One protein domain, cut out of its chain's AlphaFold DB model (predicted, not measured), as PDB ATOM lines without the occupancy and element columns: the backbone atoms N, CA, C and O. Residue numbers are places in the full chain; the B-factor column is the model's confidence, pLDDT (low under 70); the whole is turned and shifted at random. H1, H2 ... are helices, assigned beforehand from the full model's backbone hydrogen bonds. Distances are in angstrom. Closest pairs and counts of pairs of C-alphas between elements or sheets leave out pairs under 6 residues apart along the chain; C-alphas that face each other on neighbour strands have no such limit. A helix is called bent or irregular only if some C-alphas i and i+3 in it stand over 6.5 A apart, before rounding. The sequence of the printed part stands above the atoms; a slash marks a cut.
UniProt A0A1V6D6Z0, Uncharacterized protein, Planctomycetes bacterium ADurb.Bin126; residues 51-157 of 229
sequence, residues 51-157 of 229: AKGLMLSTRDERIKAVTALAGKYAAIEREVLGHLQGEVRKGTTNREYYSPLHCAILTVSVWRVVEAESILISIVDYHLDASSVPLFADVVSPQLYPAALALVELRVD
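Overview. This is residues 51 to 157 of the 229 residues of an uncharacterized protein of Planctomycetes bacterium ADurb.Bin126 (UniProt A0A1V6D6Z0). One very long helix, H2, makes the long axis of the model; near its end H3, H4 and H6 gather into a small helical head, with H3 and H4 between H2 and H6. The earlier part of H2 reaches away from this head as a long arm, and at its far end the short helix H1 folds back on residues 61 to 65. A long loop, residues 123 to 140, leads from H4 round to the very short H5, which meets the head at a corner with H6. The printed part has 107 residues with six named helices, H1 to H6 in order along the chain, and no named strand: the class is all helix. The whole is loose, with a radius of gyration of the C-alphas of 17.3 A, and elongated, spanning 55 by 31 by 25 A.

Along the chain. Find C-alpha 51 at (26.217, -47.034, 32.821), where H1 begins; it holds residues 51 to 56. Go on to C-alpha 59 at (19.065, -58.131, 38.987), where H2 starts; it holds residues 59 to 90, 46.8 A from first to last C-alpha, and y climbs to -15.005 at C-alpha 90. Next come H3, residues 100 to 111, 16.4 A long, and H4, residues 114 to 122, 14.6 A long. H4 is irregular: C-alphas 115 and 118 are 7.3 A apart, where about 5 A is found in a regular helix. H5 is residues 141 to 144, 5.4 A, and H6 is residues 146 to 153, 10.3 A, ending at C-alpha 153 at (13.699, -25.001, 37.646).

Arrangement. Look first at Leu 54 and Arg 62, whose C-alphas, 5.7 A apart, are the closest of H1 and H2. These two helices touch at a shallow tilt of 15 degrees, opposite ways, and form a helical hairpin. Further along, H2 touches H3 with residues 77 to 88 alone; the closest C-alphas are those of Leu 84 and Ala 104, 5.1 A apart. H2 and H3 are also a helical hairpin, opposite ways at a shallow tilt of 22 degrees. H2 touches H4 with residues 81 to 85 alone, the same way at a shallow tilt of 12 degrees, with the C-alphas of Leu 81 and Ala 116 closest at 6.3 A. H3 and H4 are close but not clearly touching, with 7.1 A between their closest C-alphas, those of Val 108 and Ala 116. Now find Ala 150 in H6: its C-alpha is 5.0 A from that of Ser 109, the closest pair of H3 and H6, which touch at a shallow tilt of 7 degrees, the same way. H6 touches H4 at a steep tilt of 39 degrees, opposite ways, and Leu 120 and Ala 147 have the closest C-alphas, 5.3 A apart. H5 and H6 only just touch, and only at the corner, with 3 pairs of C-alphas within 8 A; the closest are those of Pro 142 and Leu 149, 7.0 A apart. H2 and H6 are apart, and H1 is apart from H3, H4, H5 and H6. Every O i to N i+4 pair is within hydrogen-bond range in H2, H3 and H6, against 3 of 5 in H4 and 0 of 2 in H1, where 2 of 3 O i to N i+3 pairs are within range; H5 is too short for an O i to N i+4 pair.

Size, cuts and confidence. The two C-alphas farthest apart are those of Thr 58 and Ser 131, 55.6 A. The printed part has no cut. The link from H4 to H5, 18 residues, is long. Look at the B-factor column for the model's confidence: the mean pLDDT of the printed part is 78.0, and residues 51 to 73, 92 and 135 to 141 are under 70.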
ATOM      1  N   ALA A  51      27.225 -47.040  33.887       41.62
ATOM      2  CA  ALA A  51      26.217 -47.034  32.821       41.62
ATOM      3  C   ALA A  51      26.277 -48.294  31.936       41.62
ATOM      4  O   ALA A  51      25.239 -48.778  31.483       41.62
ATOM      5  N   LYS A  52      27.472 -48.864  31.724       43.62
ATOM      6  CA  LYS A  52      27.644 -50.146  31.019       43.62
ATOM      7  C   LYS A  52      27.113 -51.327  31.838       43.62
ATOM      8  O   LYS A  52      26.486 -52.218  31.270       43.62
ATOM      9  N   GLY A  53      27.275 -51.296  33.164       40.44
ATOM     10  CA  GLY A  53      26.715 -52.298  34.076       40.44
ATOM     11  C   GLY A  53      25.185 -52.354  34.047       40.44
ATOM     12  O   GLY A  53      24.610 -53.435  34.100       40.44
ATOM     13  N   LEU A  54      24.500 -51.222  33.872       40.16
ATOM     14  CA  LEU A  54      23.032 -51.168  33.797       40.16
ATOM     15  C   LEU A  54      22.435 -51.867  32.562       40.16
ATOM     16  O   LEU A  54      21.284 -52.295  32.610       40.16
ATOM     17  N   MET A  55      23.204 -51.995  31.478       44.53
ATOM     18  CA  MET A  55      22.717 -52.487  30.184       44.53
ATOM     19  C   MET A  55      22.876 -54.009  29.992       44.53
ATOM     20  O   MET A  55      22.276 -54.546  29.065       44.53
ATOM     21  N   LEU A  56      23.649 -54.717  30.835       48.12
ATOM     22  CA  LEU A  56      23.998 -56.139  30.617       48.12
ATOM     23  C   LEU A  56      24.033 -57.035  31.878       48.12
ATOM     24  O   LEU A  56      24.416 -58.196  31.775       48.12
ATOM     25  N   SER A  57      23.647 -56.545  33.062       54.25
ATOM     26  CA  SER A  57      23.878 -57.259  34.334       54.25
ATOM     27  C   SER A  57      22.630 -57.914  34.943       54.25
ATOM     28  O   SER A  57      21.494 -57.561  34.610       54.25
ATOM     29  N   THR A  58      22.827 -58.888  35.837       58.50
ATOM     30  CA  THR A  58      21.764 -59.568  36.605       58.50
ATOM     31  C   THR A  58      21.022 -58.597  37.539       58.50
ATOM     32  O   THR A  58      21.455 -57.469  37.769       58.50
ATOM     33  N   ARG A  59      19.866 -58.999  38.095       55.56
ATOM     34  CA  ARG A  59      19.065 -58.131  38.987       55.56
ATOM     35  C   ARG A  59      19.890 -57.560  40.150       55.56
ATOM     36  O   ARG A  59      19.761 -56.373  40.436       55.56
ATOM     37  N   ASP A  60      20.733 -58.374  40.775       61.56
ATOM     38  CA  ASP A  60      21.507 -57.976  41.957       61.56
ATOM     39  C   ASP A  60      22.644 -57.007  41.614       61.56
ATOM     40  O   ASP A  60      22.921 -56.068  42.358       61.56
ATOM     41  N   GLU A  61      23.270 -57.178  40.452       53.44
ATOM     42  CA  GLU A  61      24.294 -56.264  39.940       53.44
ATOM     43  C   GLU A  61      23.695 -54.913  39.537       53.44
ATOM     44  O   GLU A  61      24.280 -53.872  39.843       53.44
ATOM     45  N   ARG A  62      22.486 -54.901  38.954       51.41
ATOM     46  CA  ARG A  62      21.743 -53.655  38.704       51.41
ATOM     47  C   ARG A  62      21.411 -52.927  40.000       51.41
ATOM     48  O   ARG A  62      21.583 -51.714  40.059       51.41
ATOM     49  N   ILE A  63      20.978 -53.645  41.040       57.03
ATOM     50  CA  ILE A  63      20.711 -53.045  42.357       57.03
ATOM     51  C   ILE A  63      21.992 -52.419  42.915       57.03
ATOM     52  O   ILE A  63      21.981 -51.241  43.264       57.03
ATOM     53  N   LYS A  64      23.113 -53.150  42.920       59.03
ATOM     54  CA  LYS A  64      24.409 -52.625  43.385       59.03
ATOM     55  C   LYS A  64      24.855 -51.388  42.602       59.03
ATOM     56  O   LYS A  64      25.286 -50.414  43.214       59.03
ATOM     57  N   ALA A  65      24.721 -51.399  41.275       54.44
ATOM     58  CA  ALA A  65      25.084 -50.267  40.425       54.44
ATOM     59  C   ALA A  65      24.206 -49.034  40.695       54.44
ATOM     60  O   ALA A  65      24.729 -47.928  40.827       54.44
ATOM     61  N   VAL A  66      22.889 -49.216  40.844       55.81
ATOM     62  CA  VAL A  66      21.959 -48.128  41.199       55.81
ATOM     63  C   VAL A  66      22.271 -47.573  42.585       55.81
ATOM     64  O   VAL A  66      22.322 -46.358  42.748       55.81
ATOM     65  N   THR A  67      22.541 -48.428  43.574       59.38
ATOM     66  CA  THR A  67      22.923 -47.989  44.924       59.38
ATOM     67  C   THR A  67      24.242 -47.213  44.917       59.38
ATOM     68  O   THR A  67      24.333 -46.170  45.560       59.38
ATOM     69  N   ALA A  68      25.247 -47.671  44.168       63.41
ATOM     70  CA  ALA A  68      26.521 -46.965  44.038       63.41
ATOM     71  C   ALA A  68      26.349 -45.593  43.365       63.41
ATOM     72  O   ALA A  68      26.884 -44.599  43.854       63.41
ATOM     73  N   LEU A  69      25.559 -45.518  42.287       58.75
ATOM     74  CA  LEU A  69      25.223 -44.253  41.629       58.75
ATOM     75  C   LEU A  69      24.478 -43.311  42.577       58.75
ATOM     76  O   LEU A  69      24.873 -42.157  42.698       58.75
ATOM     77  N   ALA A  70      23.465 -43.801  43.296       60.88
ATOM     78  CA  ALA A  70      22.735 -43.014  44.289       60.88
ATOM     79  C   ALA A  70      23.670 -42.459  45.377       60.88
ATOM     80  O   ALA A  70      23.563 -41.293  45.746       60.88
ATOM     81  N   GLY A  71      24.640 -43.259  45.836       64.00
ATOM     82  CA  GLY A  71      25.674 -42.813  46.770       64.00
ATOM     83  C   GLY A  71      26.553 -41.689  46.209       64.00
ATOM     84  O   GLY A  71      26.810 -40.715  46.918       64.00
ATOM     85  N   LYS A  72      26.974 -41.786  44.938       67.88
ATOM     86  CA  LYS A  72      27.743 -40.727  44.257       67.88
ATOM     87  C   LYS A  72      26.920 -39.447  44.091       67.88
ATOM     88  O   LYS A  72      27.413 -38.373  44.420       67.88
ATOM     89  N   TYR A  73      25.663 -39.554  43.658       69.44
ATOM     90  CA  TYR A  73      24.759 -38.403  43.540       69.44
ATOM     91  C   TYR A  73      24.552 -37.700  44.886       69.44
ATOM     92  O   TYR A  73      24.757 -36.494  44.974       69.44
ATOM     93  N   ALA A  74      24.280 -38.449  45.957       71.56
ATOM     94  CA  ALA A  74      24.096 -37.882  47.292       71.56
ATOM     95  C   ALA A  74      25.366 -37.213  47.854       71.56
ATOM     96  O   ALA A  74      25.284 -36.363  48.743       71.56
ATOM     97  N   ALA A  75      26.558 -37.628  47.413       74.19
ATOM     98  CA  ALA A  75      27.807 -36.958  47.770       74.19
ATOM     99  C   ALA A  75      27.936 -35.606  47.052       74.19
ATOM    100  O   ALA A  75      28.221 -34.604  47.705       74.19
ATOM    101  N   ILE A  76      27.637 -35.574  45.750       77.56
ATOM    102  CA  ILE A  76      27.649 -34.349  44.939       77.56
ATOM    103  C   ILE A  76      26.615 -33.348  45.458       77.56
ATOM    104  O   ILE A  76      26.942 -32.182  45.645       77.56
ATOM    105  N   GLU A  77      25.390 -33.782  45.763       77.75
ATOM    106  CA  GLU A  77      24.350 -32.909  46.324       77.75
ATOM    107  C   GLU A  77      24.802 -32.239  47.624       77.75
ATOM    108  O   GLU A  77      24.631 -31.032  47.792       77.75
ATOM    109  N   ARG A  78      25.441 -32.999  48.525       82.62
ATOM    110  CA  ARG A  78      25.994 -32.460  49.777       82.62
ATOM    111  C   ARG A  78      27.089 -31.431  49.533       82.62
ATOM    112  O   ARG A  78      27.129 -30.420  50.230       82.62
ATOM    113  N   GLU A  79      27.963 -31.678  48.568       84.38
ATOM    114  CA  GLU A  79      29.048 -30.767  48.213       84.38
ATOM    115  C   GLU A  79      28.519 -29.474  47.583       84.38
ATOM    116  O   GLU A  79      28.869 -28.379  48.022       84.38
ATOM    117  N   VAL A  80      27.598 -29.592  46.625       83.69
ATOM    118  CA  VAL A  80      26.931 -28.457  45.978       83.69
ATOM    119  C   VAL A  80      26.163 -27.622  47.005       83.69
ATOM    120  O   VAL A  80      26.282 -26.394  47.022       83.69
ATOM    121  N   LEU A  81      25.419 -28.273  47.903       89.00
ATOM    122  CA  LEU A  81      24.701 -27.604  48.986       89.00
ATOM    123  C   LEU A  81      25.667 -26.895  49.943       89.00
ATOM    124  O   LEU A  81      25.436 -25.741  50.305       89.00
ATOM    125  N   GLY A  82      26.758 -27.562  50.326       84.62
ATOM    126  CA  GLY A  82      27.798 -26.997  51.182       84.62
ATOM    127  C   GLY A  82      28.462 -25.770  50.559       84.62
ATOM    128  O   GLY A  82      28.680 -24.775  51.252       84.62
ATOM    129  N   HIS A  83      28.711 -25.796  49.249       87.06
ATOM    130  CA  HIS A  83      29.259 -24.655  48.525       87.06
ATOM    131  C   HIS A  83      28.277 -23.477  48.488       87.06
ATOM    132  O   HIS A  83      28.659 -22.370  48.865       87.06
ATOM    133  N   LEU A  84      27.001 -23.705  48.148       90.75
ATOM    134  CA  LEU A  84      25.983 -22.647  48.195       90.75
ATOM    135  C   LEU A  84      25.885 -22.029  49.598       90.75
ATOM    136  O   LEU A  84      25.892 -20.808  49.737       90.75
ATOM    137  N   GLN A  85      25.844 -22.853  50.647       93.94
ATOM    138  CA  GLN A  85      25.836 -22.368  52.032       93.94
ATOM    139  C   GLN A  85      27.087 -21.551  52.368       93.94
ATOM    140  O   GLN A  85      26.989 -20.531  53.052       93.94
ATOM    141  N   GLY A  86      28.256 -22.000  51.909       88.44
ATOM    142  CA  GLY A  86      29.525 -21.307  52.088       88.44
ATOM    143  C   GLY A  86      29.508 -19.911  51.474       88.44
ATOM    144  O   GLY A  86      29.844 -18.947  52.160       88.44
ATOM    145  N   GLU A  87      29.051 -19.785  50.230       88.81
ATOM    146  CA  GLU A  87      28.971 -18.492  49.541       88.81
ATOM    147  C   GLU A  87      27.939 -17.556  50.173       88.81
ATOM    148  O   GLU A  87      28.227 -16.381  50.392       88.81
ATOM    149  N   VAL A  88      26.778 -18.072  50.585       90.88
ATOM    150  CA  VAL A  88      25.777 -17.261  51.300       90.88
ATOM    151  C   VAL A  88      26.331 -16.724  52.626       90.88
ATOM    152  O   VAL A  88      26.098 -15.563  52.962       90.88
ATOM    153  N   ARG A  89      27.116 -17.520  53.367       91.19
ATOM    154  CA  ARG A  89      27.746 -17.091  54.632       91.19
ATOM    155  C   ARG A  89      28.820 -16.021  54.448       91.19
ATOM    156  O   ARG A  89      29.003 -15.209  55.350       91.19
ATOM    157  N   LYS A  90      29.532 -16.020  53.318       86.38
ATOM    158  CA  LYS A  90      30.552 -15.005  52.996       86.38
ATOM    159  C   LYS A  90      29.943 -13.632  52.686       86.38
ATOM    160  O   LYS A  90      30.656 -12.634  52.735       86.38
ATOM    161  N   GLY A  91      28.635 -13.578  52.431       73.38
ATOM    162  CA  GLY A  91      27.892 -12.356  52.139       73.38
ATOM    163  C   GLY A  91      27.601 -12.196  50.646       73.38
ATOM    164  O   GLY A  91      28.415 -12.514  49.785       73.38
ATOM    165  N   THR A  92      26.412 -11.678  50.334       67.56
ATOM    166  CA  THR A  92      25.831 -11.614  48.979       67.56
ATOM    167  C   THR A  92      26.178 -10.326  48.220       67.56
ATOM    168  O   THR A  92      25.383  -9.818  47.428       67.56
ATOM    169  N   THR A  93      27.351  -9.744  48.478       77.44
ATOM    170  CA  THR A  93      27.686  -8.400  47.975       77.44
ATOM    171  C   THR A  93      28.126  -8.395  46.516       77.44
ATOM    172  O   THR A  93      27.838  -7.430  45.812       77.44
ATOM    173  N   ASN A  94      28.776  -9.461  46.039       85.56
ATOM    174  CA  ASN A  94      29.177  -9.551  44.639       85.56
ATOM    175  C   ASN A  94      27.987  -9.967  43.754       85.56
ATOM    176  O   ASN A  94      27.498 -11.098  43.829       85.56
ATOM    177  N   ARG A  95      27.537  -9.037  42.908       89.25
ATOM    178  CA  ARG A  95      26.426  -9.197  41.955       89.25
ATOM    179  C   ARG A  95      26.894  -9.374  40.512       89.25
ATOM    180  O   ARG A  95      26.080  -9.343  39.599       89.25
ATOM    181  N   GLU A  96      28.188  -9.548  40.287       88.19
ATOM    182  CA  GLU A  96      28.718  -9.753  38.947       88.19
ATOM    183  C   GLU A  96      28.258 -11.092  38.363       88.19
ATOM    184  O   GLU A  96      28.093 -12.103  39.064       88.19
ATOM    185  N   TYR A  97      28.090 -11.106  37.044       83.31
ATOM    186  CA  TYR A  97      27.925 -12.320  36.268       83.31
ATOM    187  C   TYR A  97      29.115 -13.255  36.516       83.31
ATOM    188  O   TYR A  97      30.272 -12.851  36.522       83.31
ATOM    189  N   TYR A  98      28.806 -14.524  36.756       85.06
ATOM    190  CA  TYR A  98      29.745 -15.554  37.237       85.06
ATOM    191  C   TYR A  98      30.513 -15.242  38.534       85.06
ATOM    192  O   TYR A  98      31.536 -15.871  38.811       85.06
ATOM    193  N   SER A  99      29.992 -14.365  39.393       84.19
ATOM    194  CA  SER A  99      30.445 -14.320  40.786       84.19
ATOM    195  C   SER A  99      30.290 -15.695  41.474       84.19
ATOM    196  O   SER A  99      29.436 -16.499  41.073       84.19
ATOM    197  N   PRO A 100      31.070 -15.990  42.531       87.56
ATOM    198  CA  PRO A 100      31.018 -17.282  43.223       87.56
ATOM    199  C   PRO A 100      29.606 -17.716  43.648       87.56
ATOM    200  O   PRO A 100      29.211 -18.859  43.409       87.56
ATOM    201  N   LEU A 101      28.804 -16.790  44.186       88.75
ATOM    202  CA  LEU A 101      27.417 -17.061  44.569       88.75
ATOM    203  C   LEU A 101      26.531 -17.372  43.357       88.75
ATOM    204  O   LEU A 101      25.751 -18.324  43.396       88.75
ATOM    205  N   HIS A 102      26.665 -16.615  42.266       88.69
ATOM    206  CA  HIS A 102      25.941 -16.897  41.030       88.69
ATOM    207  C   HIS A 102      26.276 -18.296  40.490       88.69
ATOM    208  O   HIS A 102      25.370 -19.072  40.186       88.69
ATOM    209  N   CYS A 103      27.559 -18.661  40.451       86.19
ATOM    210  CA  CYS A 103      27.999 -19.996  40.045       86.19
ATOM    211  C   CYS A 103      27.454 -21.095  40.968       86.19
ATOM    212  O   CYS A 103      27.023 -22.144  40.481       86.19
ATOM    213  N   ALA A 104      27.409 -20.865  42.282       86.00
ATOM    214  CA  ALA A 104      26.823 -21.810  43.230       86.00
ATOM    215  C   ALA A 104      25.321 -22.034  42.973       86.00
ATOM    216  O   ALA A 104      24.865 -23.178  42.945       86.00
ATOM    217  N   ILE A 105      24.562 -20.965  42.703       90.88
ATOM    218  CA  ILE A 105      23.133 -21.047  42.353       90.88
ATOM    219  C   ILE A 105      22.928 -21.815  41.039       90.88
ATOM    220  O   ILE A 105      22.084 -22.711  40.972       90.88
ATOM    221  N   LEU A 106      23.718 -21.507  40.004       87.31
ATOM    222  CA  LEU A 106      23.666 -22.226  38.727       87.31
ATOM    223  C   LEU A 106      23.959 -23.717  38.913       87.31
ATOM    224  O   LEU A 106      23.263 -24.560  38.351       87.31
ATOM    225  N   THR A 107      24.954 -24.045  39.738       81.25
ATOM    226  CA  THR A 107      25.330 -25.433  40.036       81.25
ATOM    227  C   THR A 107      24.170 -26.184  40.684       81.25
ATOM    228  O   THR A 107      23.836 -27.283  40.243       81.25
ATOM    229  N   VAL A 108      23.496 -25.577  41.667       87.75
ATOM    230  CA  VAL A 108      22.291 -26.142  42.296       87.75
ATOM    231  C   VAL A 108      21.192 -26.423  41.274       87.75
ATOM    232  O   VAL A 108      20.599 -27.502  41.306       87.75
ATOM    233  N   SER A 109      20.937 -25.489  40.353       82.94
ATOM    234  CA  SER A 109      19.917 -25.690  39.320       82.94
ATOM    235  C   SER A 109      20.278 -26.827  38.356       82.94
ATOM    236  O   SER A 109      19.460 -27.718  38.105       82.94
ATOM    237  N   VAL A 110      21.518 -26.848  37.854       81.81
ATOM    238  CA  VAL A 110      22.003 -27.875  36.917       81.81
ATOM    239  C   VAL A 110      21.936 -29.269  37.541       81.81
ATOM    240  O   VAL A 110      21.462 -30.202  36.893       81.81
ATOM    241  N   TRP A 111      22.351 -29.400  38.803       80.06
ATOM    242  CA  TRP A 111      22.329 -30.666  39.543       80.06
ATOM    243  C   TRP A 111      20.973 -31.011  40.161       80.06
ATOM    244  O   TRP A 111      20.812 -32.110  40.675       80.06
ATOM    245  N   ARG A 112      19.987 -30.112  40.067       81.69
ATOM    246  CA  ARG A 112      18.626 -30.289  40.589       81.69
ATOM    247  C   ARG A 112      18.569 -30.608  42.091       81.69
ATOM    248  O   ARG A 112      17.740 -31.409  42.512       81.69
ATOM    249  N   VAL A 113      19.412 -29.959  42.896       84.19
ATOM    250  CA  VAL A 113      19.491 -30.199  44.351       84.19
ATOM    251  C   VAL A 113      18.250 -29.636  45.058       84.19
ATOM    252  O   VAL A 113      18.162 -28.434  45.313       84.19
ATOM    253  N   VAL A 114      17.275 -30.493  45.369       84.44
ATOM    254  CA  VAL A 114      15.966 -30.097  45.935       84.44
ATOM    255  C   VAL A 114      16.109 -29.517  47.345       84.44
ATOM    256  O   VAL A 114      15.408 -28.583  47.730       84.44
ATOM    257  N   GLU A 115      17.072 -29.998  48.124       88.75
ATOM    258  CA  GLU A 115      17.336 -29.555  49.495       88.75
ATOM    259  C   GLU A 115      17.808 -28.093  49.573       88.75
ATOM    260  O   GLU A 115      17.787 -27.492  50.649       88.75
ATOM    261  N   ALA A 116      18.202 -27.490  48.447       92.81
ATOM    262  CA  ALA A 116      18.658 -26.105  48.387       92.81
ATOM    263  C   ALA A 116      17.521 -25.065  48.451       92.81
ATOM    264  O   ALA A 116      17.803 -23.880  48.627       92.81
ATOM    265  N   GLU A 117      16.252 -25.475  48.342       94.25
ATOM    266  CA  GLU A 117      15.083 -24.580  48.275       94.25
ATOM    267  C   GLU A 117      15.074 -23.491  49.354       94.25
ATOM    268  O   GLU A 117      14.936 -22.311  49.037       94.25
ATOM    269  N   SER A 118      15.259 -23.859  50.624       93.88
ATOM    270  CA  SER A 118      15.222 -22.898  51.735       93.88
ATOM    271  C   SER A 118      16.344 -21.862  51.646       93.88
ATOM    272  O   SER A 118      16.143 -20.699  51.996       93.88
ATOM    273  N   ILE A 119      17.519 -22.265  51.155       95.50
ATOM    274  CA  ILE A 119      18.654 -21.355  50.981       95.50
ATOM    275  C   ILE A 119      18.369 -20.415  49.815       95.50
ATOM    276  O   ILE A 119      18.516 -19.209  49.970       95.50
ATOM    277  N   LEU A 120      17.897 -20.941  48.683       95.88
ATOM    278  CA  LEU A 120      17.531 -20.131  47.522       95.88
ATOM    279  C   LEU A 120      16.430 -19.114  47.850       95.88
ATOM    280  O   LEU A 120      16.522 -17.969  47.420       95.88
ATOM    281  N   ILE A 121      15.431 -19.495  48.656       95.06
ATOM    282  CA  ILE A 121      14.402 -18.571  49.160       95.06
ATOM    283  C   ILE A 121      15.034 -17.438  49.981       95.06
ATOM    284  O   ILE A 121      14.641 -16.284  49.826       95.06
ATOM    285  N   SER A 122      16.028 -17.740  50.823       93.44
ATOM    286  CA  SER A 122      16.684 -16.735  51.676       93.44
ATOM    287  C   SER A 122      17.488 -15.680  50.906       93.44
ATOM    288  O   SER A 122      17.755 -14.613  51.448       93.44
ATOM    289  N   ILE A 123      17.845 -15.970  49.652       94.00
ATOM    290  CA  ILE A 123      18.592 -15.077  48.755       94.00
ATOM    291  C   ILE A 123      17.806 -14.767  47.475       94.00
ATOM    292  O   ILE A 123      18.394 -14.462  46.441       94.00
ATOM    293  N   VAL A 124      16.477 -14.890  47.499       93.56
ATOM    294  CA  VAL A 124      15.640 -14.785  46.290       93.56
ATOM    295  C   VAL A 124      15.703 -13.403  45.624       93.56
ATOM    296  O   VAL A 124      15.464 -13.277  44.426       93.56
ATOM    297  N   ASP A 125      16.044 -12.373  46.396       90.12
ATOM    298  CA  ASP A 125      16.257 -10.986  45.974       90.12
ATOM    299  C   ASP A 125      17.689 -10.689  45.498       90.12
ATOM    300  O   ASP A 125      17.963  -9.578  45.021       90.12
ATOM    301  N   TYR A 126      18.593 -11.671  45.576       91.25
ATOM    302  CA  TYR A 126      19.889 -11.596  44.920       91.25
ATOM    303  C   TYR A 126      19.676 -11.428  43.417       91.25
ATOM    304  O   TYR A 126      19.086 -12.285  42.752       91.25
ATOM    305  N   HIS A 127      20.176 -10.311  42.899       91.50
ATOM    306  CA  HIS A 127      20.136  -9.998  41.485       91.50
ATOM    307  C   HIS A 127      21.529  -9.702  40.958       91.50
ATOM    308  O   HIS A 127      22.384  -9.196  41.685       91.50
ATOM    309  N   LEU A 128      21.725  -9.999  39.682       89.25
ATOM    310  CA  LEU A 128      22.940  -9.668  38.965       89.25
ATOM    311  C   LEU A 128      22.942  -8.193  38.571       89.25
ATOM    312  O   LEU A 128      21.903  -7.618  38.241       89.25
ATOM    313  N   ASP A 129      24.126  -7.592  38.569       88.88
ATOM    314  CA  ASP A 129      24.353  -6.316  37.912       88.88
ATOM    315  C   ASP A 129      24.229  -6.528  36.400       88.88
ATOM    316  O   ASP A 129      25.032  -7.242  35.797       88.88
ATOM    317  N   ALA A 130      23.220  -5.912  35.786       84.25
ATOM    318  CA  ALA A 130      22.970  -6.030  34.354       84.25
ATOM    319  C   ALA A 130      24.187  -5.615  33.509       84.25
ATOM    320  O   ALA A 130      24.411  -6.193  32.449       84.25
ATOM    321  N   SER A 131      25.005  -4.671  33.993       84.62
ATOM    322  CA  SER A 131      26.210  -4.215  33.290       84.62
ATOM    323  C   SER A 131      27.336  -5.253  33.265       84.62
ATOM    324  O   SER A 131      28.203  -5.203  32.394       84.62
ATOM    325  N   SER A 132      27.307  -6.219  34.186       83.19
ATOM    326  CA  SER A 132      28.287  -7.306  34.252       83.19
ATOM    327  C   SER A 132      27.972  -8.463  33.300       83.19
ATOM    328  O   SER A 132      28.813  -9.341  33.094       83.19
ATOM    329  N   VAL A 133      26.766  -8.501  32.722       79.44
ATOM    330  CA  VAL A 133      26.353  -9.608  31.857       79.44
ATOM    331  C   VAL A 133      26.935  -9.422  30.447       79.44
ATOM    332  O   VAL A 133      26.882  -8.313  29.911       79.44
ATOM    333  N   PRO A 134      27.497 -10.470  29.808       74.44
ATOM    334  CA  PRO A 134      28.086 -10.341  28.478       74.44
ATOM    335  C   PRO A 134      27.095  -9.793  27.443       74.44
ATOM    336  O   PRO A 134      25.991 -10.310  27.311       74.44
ATOM    337  N   LEU A 135      27.536  -8.815  26.640       60.81
ATOM    338  CA  LEU A 135      26.726  -8.085  25.644       60.81
ATOM    339  C   LEU A 135      26.028  -8.961  24.584       60.81
ATOM    340  O   LEU A 135      25.140  -8.486  23.887       60.81
ATOM    341  N   PHE A 136      26.433 -10.224  24.433       55.66
ATOM    342  CA  PHE A 136      25.830 -11.176  23.492       55.66
ATOM    343  C   PHE A 136      24.698 -12.011  24.108       55.66
ATOM    344  O   PHE A 136      24.116 -12.850  23.420       55.66
ATOM    345  N   ALA A 137      24.420 -11.846  25.401       56.56
ATOM    346  CA  ALA A 137      23.281 -12.464  26.051       56.56
ATOM    347  C   ALA A 137      22.076 -11.520  25.938       56.56
ATOM    348  O   ALA A 137      22.100 -10.411  26.464       56.56
ATOM    349  N   ASP A 138      21.006 -11.968  25.282       57.03
ATOM    350  CA  ASP A 138      19.702 -11.307  25.368       57.03
ATOM    351  C   ASP A 138      19.123 -11.558  26.770       57.03
ATOM    352  O   ASP A 138      18.391 -12.526  27.013       57.03
ATOM    353  N   VAL A 139      19.517 -10.723  27.732       58.84
ATOM    354  CA  VAL A 139      19.141 -10.894  29.138       58.84
ATOM    355  C   VAL A 139      17.774 -10.280  29.380       58.84
ATOM    356  O   VAL A 139      17.616  -9.067  29.491       58.84
ATOM    357  N   VAL A 140      16.761 -11.132  29.507       65.88
ATOM    358  CA  VAL A 140      15.455 -10.714  30.033       65.88
ATOM    359  C   VAL A 140      15.527 -10.583  31.557       65.88
ATOM    360  O   VAL A 140      16.177 -11.396  32.205       65.88
ATOM    361  N   SER A 141      14.812  -9.624  32.155       69.06
ATOM    362  CA  SER A 141      14.834  -9.358  33.612       69.06
ATOM    363  C   SER A 141      14.769 -10.590  34.530       69.06
ATOM    364  O   SER A 141      15.527 -10.623  35.498       69.06
ATOM    365  N   PRO A 142      13.985 -11.653  34.248       71.38
ATOM    366  CA  PRO A 142      14.037 -12.875  35.050       71.38
ATOM    367  C   PRO A 142      15.422 -13.524  35.174       71.38
ATOM    368  O   PRO A 142      15.717 -14.128  36.199       71.38
ATOM    369  N   GLN A 143      16.276 -13.393  34.156       75.81
ATOM    370  CA  GLN A 143      17.651 -13.906  34.147       75.81
ATOM    371  C   GLN A 143      18.582 -13.154  35.095       75.81
ATOM    372  O   GLN A 143      19.597 -13.707  35.509       75.81
ATOM    373  N   LEU A 144      18.209 -11.940  35.502       86.69
ATOM    374  CA  LEU A 144      18.938 -11.202  36.524       86.69
ATOM    375  C   LEU A 144      18.659 -11.729  37.933       86.69
ATOM    376  O   LEU A 144      19.402 -11.365  38.830       86.69
ATOM    377  N   TYR A 145      17.658 -12.592  38.144       90.94
ATOM    378  CA  TYR A 145      17.317 -13.174  39.450       90.94
ATOM    379  C   TYR A 145      17.610 -14.686  39.471       90.94
ATOM    380  O   TYR A 145      16.688 -15.508  39.391       90.94
ATOM    381  N   PRO A 146      18.887 -15.099  39.577       91.00
ATOM    382  CA  PRO A 146      19.276 -16.494  39.387       91.00
ATOM    383  C   PRO A 146      18.680 -17.431  40.446       91.00
ATOM    384  O   PRO A 146      18.321 -18.561  40.123       91.00
ATOM    385  N   ALA A 147      18.505 -16.976  41.693       94.19
ATOM    386  CA  ALA A 147      17.890 -17.788  42.745       94.19
ATOM    387  C   ALA A 147      16.405 -18.074  42.457       94.19
ATOM    388  O   ALA A 147      15.940 -19.201  42.624       94.19
ATOM    389  N   ALA A 148      15.671 -17.075  41.958       93.75
ATOM    390  CA  ALA A 148      14.278 -17.233  41.557       93.75
ATOM    391  C   ALA A 148      14.134 -18.197  40.370       93.75
ATOM    392  O   ALA A 148      13.246 -19.052  40.369       93.75
ATOM    393  N   LEU A 149      15.029 -18.104  39.383       90.50
ATOM    394  CA  LEU A 149      15.076 -19.055  38.273       90.50
ATOM    395  C   LEU A 149      15.366 -20.476  38.746       90.50
ATOM    396  O   LEU A 149      14.626 -21.389  38.380       90.50
ATOM    397  N   ALA A 150      16.366 -20.646  39.612       91.50
ATOM    398  CA  ALA A 150      16.695 -21.942  40.189       91.50
ATOM    399  C   ALA A 150      15.487 -22.550  40.919       91.50
ATOM    400  O   ALA A 150      15.186 -23.721  40.721       91.50
ATOM    401  N   LEU A 151      14.719 -21.762  41.683       94.19
ATOM    402  CA  LEU A 151      13.486 -22.236  42.330       94.19
ATOM    403  C   LEU A 151      12.431 -22.722  41.321       94.19
ATOM    404  O   LEU A 151      11.811 -23.772  41.522       94.19
ATOM    405  N   VAL A 152      12.231 -21.992  40.218       90.12
ATOM    406  CA  VAL A 152      11.308 -22.410  39.146       90.12
ATOM    407  C   VAL A 152      11.766 -23.725  38.514       90.12
ATOM    408  O   VAL A 152      10.956 -24.630  38.292       90.12
ATOM    409  N   GLU A 153      13.064 -23.838  38.252       86.88
ATOM    410  CA  GLU A 153      13.699 -25.001  37.646       86.88
ATOM    411  C   GLU A 153      13.646 -26.225  38.569       86.88
ATOM    412  O   GLU A 153      13.239 -27.302  38.128       86.88
ATOM    413  N   LEU A 154      13.956 -26.078  39.856       86.38
ATOM    414  CA  LEU A 154      13.865 -27.141  40.866       86.38
ATOM    415  C   LEU A 154      12.442 -27.630  41.119       86.38
ATOM    416  O   LEU A 154      12.243 -28.648  41.771       86.38
ATOM    417  N   ARG A 155      11.448 -26.943  40.557       87.38
ATOM    418  CA  ARG A 155      10.040 -27.284  40.692       87.38
ATOM    419  C   ARG A 155       9.522 -27.200  42.130       87.38
ATOM    420  O   ARG A 155       8.598 -27.946  42.461       87.38
ATOM    421  N   VAL A 156      10.027 -26.242  42.912       88.94
ATOM    422  CA  VAL A 156       9.668 -26.043  44.327       88.94
ATOM    423  C   VAL A 156       8.160 -26.138  44.583       88.94
ATOM    424  O   VAL A 156       7.340 -25.685  43.769       88.94
ATOM    425  N   ASP A 157       7.801 -26.747  45.717       90.81
ATOM    426  CA  ASP A 157       6.415 -26.868  46.169       90.81
ATOM    427  C   ASP A 157       5.782 -25.476  46.310       90.81
ATOM    428  O   ASP A 157       6.281 -24.602  47.024       90.81
TER     429      ASP A 157